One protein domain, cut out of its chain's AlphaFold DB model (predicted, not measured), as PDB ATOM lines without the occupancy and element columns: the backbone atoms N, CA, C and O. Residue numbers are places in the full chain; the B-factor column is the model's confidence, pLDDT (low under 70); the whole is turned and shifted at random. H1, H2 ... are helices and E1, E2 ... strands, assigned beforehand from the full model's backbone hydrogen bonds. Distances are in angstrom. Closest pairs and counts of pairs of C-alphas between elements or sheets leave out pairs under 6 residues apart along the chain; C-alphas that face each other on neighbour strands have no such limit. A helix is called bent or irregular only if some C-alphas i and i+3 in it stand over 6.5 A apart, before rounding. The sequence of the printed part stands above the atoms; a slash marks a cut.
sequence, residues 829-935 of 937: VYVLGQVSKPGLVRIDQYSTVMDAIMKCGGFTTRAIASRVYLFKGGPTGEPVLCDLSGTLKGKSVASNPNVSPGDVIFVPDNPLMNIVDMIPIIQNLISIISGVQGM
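What this domain is: This is residues 829 to 935 of the 937 residues of the protein "Polysaccharide export protein" of Pseudothermotoga lettingae (strain ATCC BAA-301 / DSM 14385 / NBRC 107922 / TMO) (UniProt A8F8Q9). A small, strongly twisted sheet of five strands forms the core, with the short helix H1 packed on one face and the long helix H2 running slantwise over the other: three layers, helices on both faces of a sheet. The 107 printed residues run E1, E2, H1, E3, E4, E5, H2, a mixed class with 47 residues in named elements, under half. The mixed sheet has the order E2, E1, E5, E3, E4. The whole is compact, with a radius of gyration of the C-alphas of 12.8 A and spans of 42 by 31 by 25 A.

Where its parts are: The strands are E1, residues 829 to 833, 13.5 A long from C-alpha 829 at (239.631, 234.930, 169.967); E2, 839 to 842; E3, 868 to 871; E4, 879 to 882; and E5, 904 to 907. H1 is residues 849 to 855. H2, residues 915 to 933, is 26.9 A long, ends with C-alpha 933 at (233.144, 236.746, 182.075), and is only just irregular: C-alphas 917 and 920 are 6.7 A apart.

How they stand to each other: E1 and E5 are parallel, with N 905 and O 830 at 2.8 A. The other neighbours are antiparallel: hairpin E1 and E2 (N 831 and O 839, 2.9 A), E5 and E3 (N 906 and O 869, 2.8 A), hairpin E3 and E4 (N 880 and O 870, 2.8 A). E2, H1, E3 form a split strand-helix-strand unit, E1 and E5 between its strands, with a right-handed crossover. H1 is on the sheet; its closest C-alphas to E2 are Ala 852 and Val 841, 6.2 A. H2, on the opposite face at a height of 9.1 A, comes closest to E1 at the C-alphas of Ile 922 and Leu 832, 7.2 A. H1 and H2 are apart. Every O i to N i+4 pair is within hydrogen-bond range in H1, and 13 of 15 in H2.

The domain as a whole: The C-alphas farthest apart, Lys 891 and Met 935, are 42.4 A apart. The printed part has no cut. The links H1 to E3 and E4 to E5 are long. The pLDDT is under 70 at residues 844 to 846, 886 to 895 and 929 to 935.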
ATOM      1  N   VAL A 829     239.339 236.364 170.168       89.00
ATOM      2  CA  VAL A 829     239.631 234.930 169.967       89.00
ATOM      3  C   VAL A 829     240.120 234.283 171.252       89.00
ATOM      4  O   VAL A 829     240.686 234.960 172.112       89.00
ATOM      5  N   TYR A 830     239.943 232.970 171.362       90.12
ATOM      6  CA  TYR A 830     240.503 232.169 172.447       90.12
ATOM      7  C   TYR A 830     241.911 231.705 172.070       90.12
ATOM      8  O   TYR A 830     242.112 231.149 170.993       90.12
ATOM      9  N   VAL A 831     242.886 231.887 172.959       93.19
ATOM     10  CA  VAL A 831     244.265 231.410 172.765       93.19
ATOM     11  C   VAL A 831     244.668 230.564 173.965       93.19
ATOM     12  O   VAL A 831     244.696 231.044 175.098       93.19
ATOM     13  N   LEU A 832     244.933 229.285 173.717       91.00
ATOM     14  CA  LEU A 832     244.985 228.226 174.722       91.00
ATOM     15  C   LEU A 832     246.268 227.386 174.601       91.00
ATOM     16  O   LEU A 832     246.924 227.349 173.558       91.00
ATOM     17  N   GLY A 833     246.610 226.670 175.674       90.44
ATOM     18  CA  GLY A 833     247.815 225.840 175.740       90.44
ATOM     19  C   GLY A 833     249.068 226.635 176.125       90.44
ATOM     20  O   GLY A 833     249.015 227.513 176.982       90.44
ATOM     21  N   GLN A 834     250.209 226.309 175.520       92.19
ATOM     22  CA  GLN A 834     251.557 226.755 175.903       92.19
ATOM     23  C   GLN A 834     251.923 228.182 175.443       92.19
ATOM     24  O   GLN A 834     253.025 228.419 174.938       92.19
ATOM     25  N   VAL A 835     251.028 229.144 175.662       91.19
ATOM     26  CA  VAL A 835     251.309 230.588 175.559       91.19
ATOM     27  C   VAL A 835     251.482 231.204 176.950       91.19
ATOM     28  O   VAL A 835     250.981 230.662 177.932       91.19
ATOM     29  N   SER A 836     252.194 232.326 177.061       86.00
ATOM     30  CA  SER A 836     252.567 232.904 178.367       86.00
ATOM     31  C   SER A 836     251.379 233.385 179.213       86.00
ATOM     32  O   SER A 836     251.470 233.398 180.441       86.00
ATOM     33  N   LYS A 837     250.273 233.802 178.582       87.00
ATOM     34  CA  LYS A 837     249.015 234.213 179.231       87.00
ATOM     35  C   LYS A 837     247.806 233.723 178.415       87.00
ATOM     36  O   LYS A 837     247.279 234.503 177.624       87.00
ATOM     37  N   PRO A 838     247.370 232.459 178.562       89.06
ATOM     38  CA  PRO A 838     246.207 231.934 177.845       89.06
ATOM     39  C   PRO A 838     244.923 232.695 178.207       89.06
ATOM     40  O   PRO A 838     244.754 233.102 179.358       89.06
ATOM     41  N   GLY A 839     244.010 232.880 177.252       87.06
ATOM     42  CA  GLY A 839     242.760 233.612 177.478       87.06
ATOM     43  C   GLY A 839     242.136 234.207 176.215       87.06
ATOM     44  O   GLY A 839     242.401 233.754 175.102       87.06
ATOM     45  N   LEU A 840     241.294 235.227 176.405       85.00
ATOM     46  CA  LEU A 840     240.687 236.005 175.321       85.00
ATOM     47  C   LEU A 840     241.619 237.125 174.849       85.00
ATOM     48  O   LEU A 840     242.082 237.941 175.648       85.00
ATOM     49  N   VAL A 841     241.824 237.210 173.538       85.38
ATOM     50  CA  VAL A 841     242.660 238.225 172.887       85.38
ATOM     51  C   VAL A 841     241.820 239.095 171.973       85.38
ATOM     52  O   VAL A 841     241.125 238.568 171.109       85.38
ATOM     53  N   ARG A 842     241.930 240.425 172.108       80.00
ATOM     54  CA  ARG A 842     241.302 241.364 171.166       80.00
ATOM     55  C   ARG A 842     241.973 241.311 169.796       80.00
ATOM     56  O   ARG A 842     243.194 241.467 169.671       80.00
ATOM     57  N   ILE A 843     241.149 241.134 168.777       78.31
ATOM     58  CA  ILE A 843     241.552 241.050 167.379       78.31
ATOM     59  C   ILE A 843     240.843 242.099 166.532       78.31
ATOM     60  O   ILE A 843     239.803 242.654 166.873       78.31
ATOM     61  N   ASP A 844     241.456 242.327 165.393       68.56
ATOM     62  CA  ASP A 844     241.063 243.196 164.300       68.56
ATOM     63  C   ASP A 844     241.013 242.321 163.033       68.56
ATOM     64  O   ASP A 844     241.478 241.178 163.040       68.56
ATOM     65  N   GLN A 845     240.450 242.833 161.937       60.53
ATOM     66  CA  GLN A 845     240.321 242.075 160.680       60.53
ATOM     67  C   GLN A 845     241.668 241.625 160.076       60.53
ATOM     68  O   GLN A 845     241.703 240.715 159.245       60.53
ATOM     69  N   TYR A 846     242.771 242.242 160.510       63.88
ATOM     70  CA  TYR A 846     244.136 241.978 160.057       63.88
ATOM     71  C   TYR A 846     244.812 240.840 160.832       63.88
ATOM     72  O   TYR A 846     245.696 240.182 160.284       63.88
ATOM     73  N   SER A 847     244.376 240.589 162.070       76.19
ATOM     74  CA  SER A 847     245.036 239.697 163.024       76.19
ATOM     75  C   SER A 847     245.179 238.256 162.519       76.19
ATOM     76  O   SER A 847     244.232 237.637 162.023       76.19
ATOM     77  N   THR A 848     246.367 237.695 162.724       85.75
ATOM     78  CA  THR A 848     246.749 236.308 162.420       85.75
ATOM     79  C   THR A 848     246.858 235.430 163.672       85.75
ATOM     80  O   THR A 848     246.790 235.915 164.807       85.75
ATOM     81  N   VAL A 849     247.055 234.120 163.481       88.50
ATOM     82  CA  VAL A 849     247.315 233.165 164.578       88.50
ATOM     83  C   VAL A 849     248.555 233.571 165.382       88.50
ATOM     84  O   VAL A 849     248.520 233.555 166.614       88.50
ATOM     85  N   MET A 850     249.631 233.985 164.704       85.38
ATOM     86  CA  MET A 850     250.834 234.503 165.363       85.38
ATOM     87  C   MET A 850     250.524 235.751 166.199       85.38
ATOM     88  O   MET A 850     250.967 235.849 167.341       85.38
ATOM     89  N   ASP A 851     249.735 236.685 165.667       81.88
ATOM     90  CA  ASP A 851     249.444 237.960 166.333       81.88
ATOM     91  C   ASP A 851     248.665 237.742 167.624       81.88
ATOM     92  O   ASP A 851     248.965 238.355 168.648       81.88
ATOM     93  N   ALA A 852     247.699 236.824 167.598       88.69
ATOM     94  CA  ALA A 852     246.933 236.448 168.774       88.69
ATOM     95  C   ALA A 852     247.810 235.760 169.840       88.69
ATOM     96  O   ALA A 852     247.739 236.119 171.017       88.69
ATOM     97  N   ILE A 853     248.713 234.855 169.444       89.94
ATOM     98  CA  ILE A 853     249.705 234.243 170.350       89.94
ATOM     99  C   ILE A 853     250.643 235.299 170.954       89.94
ATOM    100  O   ILE A 853     250.934 235.265 172.150       89.94
ATOM    101  N   MET A 854     251.092 236.269 170.162       84.12
ATOM    102  CA  MET A 854     251.991 237.331 170.618       84.12
ATOM    103  C   MET A 854     251.291 238.316 171.563       84.12
ATOM    104  O   MET A 854     251.854 238.657 172.603       84.12
ATOM    105  N   LYS A 855     250.034 238.685 171.279       83.81
ATOM    106  CA  LYS A 855     249.146 239.424 172.200       83.81
ATOM    107  C   LYS A 855     248.920 238.651 173.527       83.81
ATOM    108  O   LYS A 855     248.732 239.278 174.566       83.81
ATOM    109  N   CYS A 856     249.042 237.318 173.528       85.75
ATOM    110  CA  CYS A 856     249.062 236.446 174.719       85.75
ATOM    111  C   CYS A 856     250.420 236.338 175.446       85.75
ATOM    112  O   CYS A 856     250.592 235.469 176.304       85.75
ATOM    113  N   GLY A 857     251.407 237.185 175.145       79.00
ATOM    114  CA  GLY A 857     252.741 237.060 175.745       79.00
ATOM    115  C   GLY A 857     253.667 236.074 175.030       79.00
ATOM    116  O   GLY A 857     254.679 235.672 175.602       79.00
ATOM    117  N   GLY A 858     253.323 235.670 173.807       82.38
ATOM    118  CA  GLY A 858     254.107 234.742 172.999       82.38
ATOM    119  C   GLY A 858     254.094 233.299 173.511       82.38
ATOM    120  O   GLY A 858     253.338 232.921 174.410       82.38
ATOM    121  N   PHE A 859     254.948 232.486 172.899       85.69
ATOM    122  CA  PHE A 859     255.152 231.079 173.234       85.69
ATOM    123  C   PHE A 859     255.917 230.895 174.553       85.69
ATOM    124  O   PHE A 859     256.868 231.626 174.826       85.69
ATOM    125  N   THR A 860     255.575 229.862 175.328       83.25
ATOM    126  CA  THR A 860     256.443 229.391 176.424       83.25
ATOM    127  C   THR A 860     257.594 228.528 175.892       83.25
ATOM    128  O   THR A 860     257.545 228.015 174.774       83.25
ATOM    129  N   THR A 861     258.608 228.274 176.724       77.62
ATOM    130  CA  THR A 861     259.765 227.417 176.392       77.62
ATOM    131  C   THR A 861     259.421 225.956 176.075       77.62
ATOM    132  O   THR A 861     260.270 225.243 175.544       77.62
ATOM    133  N   ARG A 862     258.197 225.497 176.378       81.62
ATOM    134  CA  ARG A 862     257.708 224.143 176.053       81.62
ATOM    135  C   ARG A 862     256.897 224.076 174.756       81.62
ATOM    136  O   ARG A 862     256.509 222.989 174.352       81.62
ATOM    137  N   ALA A 863     256.577 225.210 174.137       87.44
ATOM    138  CA  ALA A 863     255.613 225.262 173.047       87.44
ATOM    139  C   ALA A 863     256.134 224.650 171.739       87.44
ATOM    140  O   ALA A 863     257.183 225.040 171.218       87.44
ATOM    141  N   ILE A 864     255.338 223.774 171.130       87.31
ATOM    142  CA  ILE A 864     255.626 223.199 169.812       87.31
ATOM    143  C   ILE A 864     255.073 224.129 168.728       87.31
ATOM    144  O   ILE A 864     254.033 223.879 168.121       87.31
ATOM    145  N   ALA A 865     255.789 225.225 168.471       83.75
ATOM    146  CA  ALA A 865     255.385 226.254 167.507       83.75
ATOM    147  C   ALA A 865     255.231 225.750 166.052       83.75
ATOM    148  O   ALA A 865     254.625 226.438 165.236       83.75
ATOM    149  N   SER A 866     255.744 224.560 165.716       82.56
ATOM    150  CA  SER A 866     255.511 223.895 164.422       82.56
ATOM    151  C   SER A 866     254.193 223.117 164.330       82.56
ATOM    152  O   SER A 866     253.869 222.590 163.269       82.56
ATOM    153  N   ARG A 867     253.439 223.010 165.431       86.56
ATOM    154  CA  ARG A 867     252.146 222.314 165.505       86.56
ATOM    155  C   ARG A 867     251.121 223.126 166.296       86.56
ATOM    156  O   ARG A 867     250.487 222.610 167.209       86.56
ATOM    157  N   VAL A 868     250.966 224.403 165.953       90.38
ATOM    158  CA  VAL A 868     249.836 225.210 166.439       90.38
ATOM    159  C   VAL A 868     248.574 224.789 165.683       90.38
ATOM    160  O   VAL A 868     248.645 224.478 164.496       90.38
ATOM    161  N   TYR A 869     247.424 224.781 166.350       90.56
ATOM    162  CA  TYR A 869     246.136 224.431 165.746       90.56
ATOM    163  C   TYR A 869     245.158 225.602 165.848       90.56
ATOM    164  O   TYR A 869     244.963 226.145 166.933       90.56
ATOM    165  N   LEU A 870     244.533 225.969 164.729       91.75
ATOM    166  CA  LEU A 870     243.446 226.947 164.653       91.75
ATOM    167  C   LEU A 870     242.132 226.218 164.351       91.75
ATOM    168  O   LEU A 870     241.982 225.655 163.271       91.75
ATOM    169  N   PHE A 871     241.176 226.266 165.271       89.50
ATOM    170  CA  PHE A 871     239.821 225.746 165.090       89.50
ATOM    171  C   PHE A 871     238.908 226.912 164.691       89.50
ATOM    172  O   PHE A 871     238.738 227.868 165.458       89.50
ATOM    173  N   LYS A 872     238.366 226.863 163.468       84.25
ATOM    174  CA  LYS A 872     237.577 227.967 162.898       84.25
ATOM    175  C   LYS A 872     236.151 228.024 163.449       84.25
ATOM    176  O   LYS A 872     235.420 227.044 163.372       84.25
ATOM    177  N   GLY A 873     235.744 229.187 163.958       73.88
ATOM    178  CA  GLY A 873     234.388 229.419 164.476       73.88
ATOM    179  C   GLY A 873     234.062 228.707 165.797       73.88
ATOM    180  O   GLY A 873     232.889 228.566 166.133       73.88
ATOM    181  N   GLY A 874     235.072 228.245 166.540       78.94
ATOM    182  CA  GLY A 874     234.901 227.627 167.858       78.94
ATOM    183  C   GLY A 874     235.563 226.250 168.000       78.94
ATOM    184  O   GLY A 874     236.202 225.755 167.071       78.94
ATOM    185  N   PRO A 875     235.410 225.588 169.161       72.69
ATOM    186  CA  PRO A 875     236.146 224.367 169.513       72.69
ATOM    187  C   PRO A 875     235.690 223.099 168.777       72.69
ATOM    188  O   PRO A 875     236.326 222.055 168.896       72.69
ATOM    189  N   THR A 876     234.578 223.176 168.048       75.38
ATOM    190  CA  THR A 876     234.058 222.125 167.160       75.38
ATOM    191  C   THR A 876     234.367 222.394 165.683       75.38
ATOM    192  O   THR A 876     233.929 221.629 164.829       75.38
ATOM    193  N   GLY A 877     235.074 223.487 165.374       74.88
ATOM    194  CA  GLY A 877     235.495 223.832 164.020       74.88
ATOM    195  C   GLY A 877     236.588 222.914 163.479       74.88
ATOM    196  O   GLY A 877     237.293 222.248 164.241       74.88
ATOM    197  N   GLU A 878     236.770 222.904 162.157       79.44
ATOM    198  CA  GLU A 878     237.855 222.132 161.549       79.44
ATOM    199  C   GLU A 878     239.237 222.678 161.979       79.44
ATOM    200  O   GLU A 878     239.458 223.894 161.942       79.44
ATOM    201  N   PRO A 879     240.174 221.803 162.401       84.62
ATOM    202  CA  PRO A 879     241.481 222.203 162.909       84.62
ATOM    203  C   PRO A 879     242.500 222.412 161.781       84.62
ATOM    204  O   PRO A 879     243.044 221.462 161.212       84.62
ATOM    205  N   VAL A 880     242.837 223.670 161.512       88.00
ATOM    206  CA  VAL A 880     243.916 224.065 160.601       88.00
ATOM    207  C   VAL A 880     245.263 223.977 161.325       88.00
ATOM    208  O   VAL A 880     245.493 224.662 162.325       88.00
ATOM    209  N   LEU A 881     246.179 223.154 160.806       86.31
ATOM    210  CA  LEU A 881     247.561 223.078 161.285       86.31
ATOM    211  C   LEU A 881     248.360 224.310 160.824       86.31
ATOM    212  O   LEU A 881     248.415 224.605 159.630       86.31
ATOM    213  N   CYS A 882     249.003 224.988 161.771       86.38
ATOM    214  CA  CYS A 882     249.801 226.195 161.568       86.38
ATOM    215  C   CYS A 882     251.261 225.946 162.003       86.38
ATOM    216  O   CYS A 882     251.544 225.830 163.201       86.38
ATOM    217  N   ASP A 883     252.203 225.877 161.053       83.94
ATOM    218  CA  ASP A 883     253.646 225.811 161.360       83.94
ATOM    219  C   ASP A 883     254.229 227.223 161.504       83.94
ATOM    220  O   ASP A 883     254.775 227.809 160.568       83.94
ATOM    221  N   LEU A 884     254.152 227.768 162.716       82.88
ATOM    222  CA  LEU A 884     254.718 229.074 163.060       82.88
ATOM    223  C   LEU A 884     256.215 229.000 163.421       82.88
ATOM    224  O   LEU A 884     256.837 230.018 163.740       82.88
ATOM    225  N   SER A 885     256.849 227.825 163.306       73.31
ATOM    226  CA  SER A 885     258.294 227.674 163.524       73.31
ATOM    227  C   SER A 885     259.138 228.298 162.407       73.31
ATOM    228  O   SER A 885     260.346 228.474 162.590       73.31
ATOM    229  N   GLY A 886     258.524 228.631 161.265       61.03
ATOM    230  CA  GLY A 886     259.100 229.498 160.234       61.03
ATOM    231  C   GLY A 886     259.057 230.981 160.617       61.03
ATOM    232  O   GLY A 886     260.055 231.683 160.446       61.03
ATOM    233  N   THR A 887     257.950 231.436 161.215       61.53
ATOM    234  CA  THR A 887     257.738 232.831 161.640       61.53
ATOM    235  C   THR A 887     258.758 233.231 162.703       61.53
ATOM    236  O   THR A 887     259.435 234.246 162.571       61.53
ATOM    237  N   LEU A 888     258.984 232.350 163.687       60.88
ATOM    238  CA  LEU A 888     260.022 232.489 164.721       60.88
ATOM    239  C   LEU A 888     261.469 232.515 164.186       60.88
ATOM    240  O   LEU A 888     262.400 232.752 164.952       60.88
ATOM    241  N   LYS A 889     261.681 232.248 162.892       56.91
ATOM    242  CA  LYS A 889     262.994 232.259 162.220       56.91
ATOM    243  C   LYS A 889     263.110 233.379 161.176       56.91
ATOM    244  O   LYS A 889     264.040 233.362 160.371       56.91
ATOM    245  N   GLY A 890     262.172 234.332 161.164       49.34
ATOM    246  CA  GLY A 890     262.163 235.445 160.212       49.34
ATOM    247  C   GLY A 890     261.925 235.010 158.763       49.34
ATOM    248  O   GLY A 890     262.476 235.614 157.848       49.34
ATOM    249  N   LYS A 891     261.158 233.934 158.536       48.44
ATOM    250  CA  LYS A 891     260.690 233.546 157.196       48.44
ATOM    251  C   LYS A 891     259.233 233.956 157.005       48.44
ATOM    252  O   LYS A 891     258.427 233.790 157.917       48.44
ATOM    253  N   SER A 892     258.883 234.382 155.791       46.31
ATOM    254  CA  SER A 892     257.487 234.347 155.341       46.31
ATOM    255  C   SER A 892     257.000 232.891 155.315       46.31
ATOM    256  O   SER A 892     257.751 231.995 154.916       46.31
ATOM    257  N   VAL A 893     255.773 232.644 155.779       51.81
ATOM    258  CA  VAL A 893     255.233 231.294 156.005       51.81
ATOM    259  C   VAL A 893     253.925 231.110 155.248       51.81
ATOM    260  O   VAL A 893     253.008 231.913 155.379       51.81
ATOM    261  N   ALA A 894     253.786 229.985 154.547       47.06
ATOM    262  CA  ALA A 894     252.553 229.582 153.862       47.06
ATOM    263  C   ALA A 894     251.421 229.106 154.815       47.06
ATOM    264  O   ALA A 894     250.536 228.368 154.397       47.06
ATOM    265  N   SER A 895     251.495 229.435 156.112       65.75
ATOM    266  CA  SER A 895     250.743 228.772 157.196       65.75
ATOM    267  C   SER A 895     250.610 229.650 158.461       65.75
ATOM    268  O   SER A 895     250.639 229.159 159.586       65.75
ATOM    269  N   ASN A 896     250.461 230.970 158.292       78.88
ATOM    270  CA  ASN A 896     250.018 231.877 159.362       78.88
ATOM    271  C   ASN A 896     248.677 232.533 158.968       78.88
ATOM    272  O   ASN A 896     248.682 233.653 158.456       78.88
ATOM    273  N   PRO A 897     247.543 231.823 159.099       82.75
ATOM    274  CA  PRO A 897     246.250 232.307 158.623       82.75
ATOM    275  C   PRO A 897     245.682 233.439 159.493       82.75
ATOM    276  O   PRO A 897     245.993 233.565 160.679       82.75
ATOM    277  N   ASN A 898     244.788 234.235 158.902       84.50
ATOM    278  CA  ASN A 898     243.976 235.213 159.623       84.50
ATOM    279  C   ASN A 898     242.970 234.532 160.557       84.50
ATOM    280  O   ASN A 898     242.343 233.524 160.205       84.50
ATOM    281  N   VAL A 899     242.777 235.123 161.732       85.56
ATOM    282  CA  VAL A 899     241.788 234.683 162.720       85.56
ATOM    283  C   VAL A 899     240.485 235.475 162.592       85.56
ATOM    284  O   VAL A 899     240.375 236.410 161.800       85.56
ATOM    285  N   SER A 900     239.442 235.032 163.280       83.88
ATOM    286  CA  SER A 900     238.069 235.534 163.156       83.88
ATOM    287  C   SER A 900     237.367 235.470 164.520       83.88
ATOM    288  O   SER A 900     237.753 234.628 165.329       83.88
ATOM    289  N   PRO A 901     236.382 236.336 164.830       81.19
ATOM    290  CA  PRO A 901     235.766 236.370 166.158       81.19
ATOM    291  C   PRO A 901     235.223 234.998 166.579       81.19
ATOM    292  O   PRO A 901     234.511 234.346 165.820       81.19
ATOM    293  N   GLY A 902     235.585 234.546 167.781       79.75
ATOM    294  CA  GLY A 902     235.221 233.219 168.296       79.75
ATOM    295  C   GLY A 902     236.120 232.054 167.852       79.75
ATOM    296  O   GLY A 902     235.944 230.950 168.368       79.75
ATOM    297  N   ASP A 903     237.106 232.271 166.973       89.94
ATOM    298  CA  ASP A 903     238.142 231.272 166.675       89.94
ATOM    299  C   ASP A 903     238.893 230.830 167.941       89.94
ATOM    300  O   ASP A 903     239.059 231.592 168.904       89.94
ATOM    301  N   VAL A 904     239.416 229.602 167.901       91.25
ATOM    302  CA  VAL A 904     240.230 229.030 168.977       91.25
ATOM    303  C   VAL A 904     241.604 228.641 168.451       91.25
ATOM    304  O   VAL A 904     241.725 227.837 167.532       91.25
ATOM    305  N   ILE A 905     242.650 229.162 169.080       93.62
ATOM    306  CA  ILE A 905     244.040 228.769 168.854       93.62
ATOM    307  C   ILE A 905     244.482 227.871 170.006       93.62
ATOM    308  O   ILE A 905     244.325 228.237 171.170       93.62
ATOM    309  N   PHE A 906     245.090 226.729 169.696       92.25
ATOM    310  CA  PHE A 906     245.700 225.841 170.680       92.25
ATOM    311  C   PHE A 906     247.176 225.585 170.365       92.25
ATOM    312  O   PHE A 906     247.544 225.250 169.237       92.25
ATOM    313  N   VAL A 907     248.025 225.725 171.384       92.56
ATOM    314  CA  VAL A 907     249.478 225.530 171.305       92.56
ATOM    315  C   VAL A 907     249.889 224.348 172.202       92.56
ATOM    316  O   VAL A 907     249.859 224.490 173.425       92.56
ATOM    317  N   PRO A 908     250.286 223.188 171.652       89.75
ATOM    318  CA  PRO A 908     250.676 222.023 172.450       89.75
ATOM    319  C   PRO A 908     252.101 222.133 173.027       89.75
ATOM    320  O   PRO A 908     252.948 222.871 172.520       89.75
ATOM    321  N   ASP A 909     252.375 221.348 174.073       88.25
ATOM    322  CA  ASP A 909     253.715 221.059 174.628       88.25
ATOM    323  C   ASP A 909     254.362 219.799 174.033       88.25
ATOM    324  O   ASP A 909     255.582 219.647 174.072       88.25
ATOM    325  N   ASN A 910     253.561 218.888 173.478       81.56
ATOM    326  CA  ASN A 910     254.020 217.597 172.980       81.56
ATOM    327  C   ASN A 910     253.812 217.474 171.455       81.56
ATOM    328  O   ASN A 910     252.671 217.557 170.990       81.56
ATOM    329  N   PRO A 911     254.864 217.217 170.649       74.25
ATOM    330  CA  PRO A 911     254.740 217.081 169.195       74.25
ATOM    331  C   PRO A 911     253.975 215.823 168.747       74.25
ATOM    332  O   PRO A 911     253.690 215.693 167.557       74.25
ATOM    333  N   LEU A 912     253.654 214.905 169.667       77.06
ATOM    334  CA  LEU A 912     252.869 213.686 169.433       77.06
ATOM    335  C   LEU A 912     251.381 213.823 169.817       77.06
ATOM    336  O   LEU A 912     250.634 212.859 169.667       77.06
ATOM    337  N   MET A 913     250.943 214.984 170.318       75.94
ATOM    338  CA  MET A 913     249.550 215.215 170.722       75.94
ATOM    339  C   MET A 913     248.601 215.207 169.510       75.94
ATOM    340  O   MET A 913     248.904 215.818 168.477       75.94
ATOM    341  N   ASN A 914     247.449 214.535 169.626       76.94
ATOM    342  CA  ASN A 914     246.470 214.423 168.542       76.94
ATOM    343  C   ASN A 914     245.237 215.297 168.790       76.94
ATOM    344  O   ASN A 914     244.909 215.673 169.911       76.94
ATOM    345  N   ILE A 915     244.514 215.598 167.709       78.25
ATOM    346  CA  ILE A 915     243.321 216.461 167.718       78.25
ATOM    347  C   ILE A 915     242.233 215.935 168.666       78.25
ATOM    348  O   ILE A 915     241.626 216.718 169.393       78.25
ATOM    349  N   VAL A 916     242.044 214.613 168.711       79.75
ATOM    350  CA  VAL A 916     241.080 213.945 169.603       79.75
ATOM    351  C   VAL A 916     241.386 214.215 171.083       79.75
ATOM    352  O   VAL A 916     240.460 214.360 171.876       79.75
ATOM    353  N   ASP A 917     242.667 214.348 171.437       79.88
ATOM    354  CA  ASP A 917     243.126 214.589 172.809       79.88
ATOM    355  C   ASP A 917     242.992 216.075 173.204       79.88
ATOM    356  O   ASP A 917     242.832 216.406 174.377       79.88
ATOM    357  N   MET A 918     243.040 216.986 172.222       80.50
ATOM    358  CA  MET A 918     242.982 218.438 172.441       80.50
ATOM    359  C   MET A 918     241.554 218.970 172.625       80.50
ATOM    360  O   MET A 918     241.346 219.859 173.449       80.50
ATOM    361  N   ILE A 919     240.564 218.437 171.896       83.12
ATOM    362  CA  ILE A 919     239.182 218.961 171.902       83.12
ATOM    363  C   ILE A 919     238.559 219.021 173.318       83.12
ATOM    364  O   ILE A 919     238.045 220.086 173.669       83.12
ATOM    365  N   PRO A 920     238.640 217.981 174.180       84.06
ATOM    366  CA  PRO A 920     238.068 218.044 175.531       84.06
ATOM    367  C   PRO A 920     238.742 219.095 176.426       84.06
ATOM    368  O   PRO A 920     238.078 219.786 177.199       84.06
ATOM    369  N   ILE A 921     240.065 219.255 176.296       82.88
ATOM    370  CA  ILE A 921     240.848 220.252 177.042       82.88
ATOM    371  C   ILE A 921     240.410 221.662 176.632       82.88
ATOM    372  O   ILE A 921     240.161 222.515 177.483       82.88
ATOM    373  N   ILE A 922     240.269 221.891 175.326       83.50
ATOM    374  CA  ILE A 922     239.812 223.157 174.754       83.50
ATOM    375  C   ILE A 922     238.395 223.503 175.235       83.50
ATOM    376  O   ILE A 922     238.168 224.620 175.699       83.50
ATOM    377  N   GLN A 923     237.449 222.561 175.157       83.56
ATOM    378  CA  GLN A 923     236.053 222.783 175.557       83.56
ATOM    379  C   GLN A 923     235.937 223.168 177.040       83.56
ATOM    380  O   GLN A 923     235.267 224.149 177.368       83.56
ATOM    381  N   ASN A 924     236.662 222.471 177.923       82.00
ATOM    382  CA  ASN A 924     236.706 222.795 179.350       82.00
ATOM    383  C   ASN A 924     237.296 224.193 179.613       82.00
ATOM    384  O   ASN A 924     236.726 224.968 180.381       82.00
ATOM    385  N   LEU A 925     238.404 224.552 178.952       79.38
ATOM    386  CA  LEU A 925     239.032 225.871 179.108       79.38
ATOM    387  C   LEU A 925     238.115 227.013 178.645       79.38
ATOM    388  O   LEU A 925     238.014 228.026 179.337       79.38
ATOM    389  N   ILE A 926     237.412 226.847 177.521       77.75
ATOM    390  CA  ILE A 926     236.455 227.847 177.022       77.75
ATOM    391  C   ILE A 926     235.287 228.004 177.997       77.75
ATOM    392  O   ILE A 926     234.963 229.131 178.360       77.75
ATOM    393  N   SER A 927     234.717 226.900 178.496       74.25
ATOM    394  CA  SER A 927     233.628 226.945 179.483       74.25
ATOM    395  C   SER A 927     234.009 227.743 180.736       74.25
ATOM    396  O   SER A 927     233.195 228.517 181.240       74.25
ATOM    397  N   ILE A 928     235.243 227.588 181.228       74.50
ATOM    398  CA  ILE A 928     235.759 228.345 182.380       74.50
ATOM    399  C   ILE A 928     235.902 229.835 182.031       74.50
ATOM    400  O   ILE A 928     235.444 230.690 182.787       74.50
ATOM    401  N   ILE A 929     236.497 230.159 180.879       67.00
ATOM    402  CA  ILE A 929     236.734 231.545 180.440       67.00
ATOM    403  C   ILE A 929     235.412 232.305 180.240       67.00
ATOM    404  O   ILE A 929     235.265 233.422 180.740       67.00
ATOM    405  N   SER A 930     234.435 231.700 179.558       64.56
ATOM    406  CA  SER A 930     233.111 232.297 179.346       64.56
ATOM    407  C   SER A 930     232.322 232.423 180.655       64.56
ATOM    408  O   SER A 930     231.692 233.453 180.889       64.56
ATOM    409  N   GLY A 931     232.401 231.418 181.536       59.03
ATOM    410  CA  GLY A 931     231.749 231.445 182.850       59.03
ATOM    411  C   GLY A 931     232.256 232.575 183.748       59.03
ATOM    412  O   GLY A 931     231.455 233.268 184.369       59.03
ATOM    413  N   VAL A 932     233.570 232.827 183.761       57.94
ATOM    414  CA  VAL A 932     234.162 233.940 184.526       57.94
ATOM    415  C   VAL A 932     233.742 235.303 183.965       57.94
ATOM    416  O   VAL A 932     233.450 236.203 184.748       57.94
ATOM    417  N   GLN A 933     233.645 235.480 182.640       50.34
ATOM    418  CA  GLN A 933     233.144 236.746 182.075       50.34
ATOM    419  C   GLN A 933     231.690 237.042 182.470       50.34
ATOM    420  O   GLN A 933     231.382 238.189 182.786       50.34
ATOM    421  N   GLY A 934     230.828 236.022 182.524       45.81
ATOM    422  CA  GLY A 934     229.433 236.150 182.968       45.81
ATOM    423  C   GLY A 934     229.244 236.499 184.452       45.81
ATOM    424  O   GLY A 934     228.109 236.639 184.894       45.81
ATOM    425  N   MET A 935     230.331 236.632 185.222       40.28
ATOM    426  CA  MET A 935     230.338 237.089 186.621       40.28
ATOM    427  C   MET A 935     231.026 238.456 186.809       40.28
ATOM    428  O   MET A 935     231.207 238.899 187.943       40.28
TER     429      MET A 935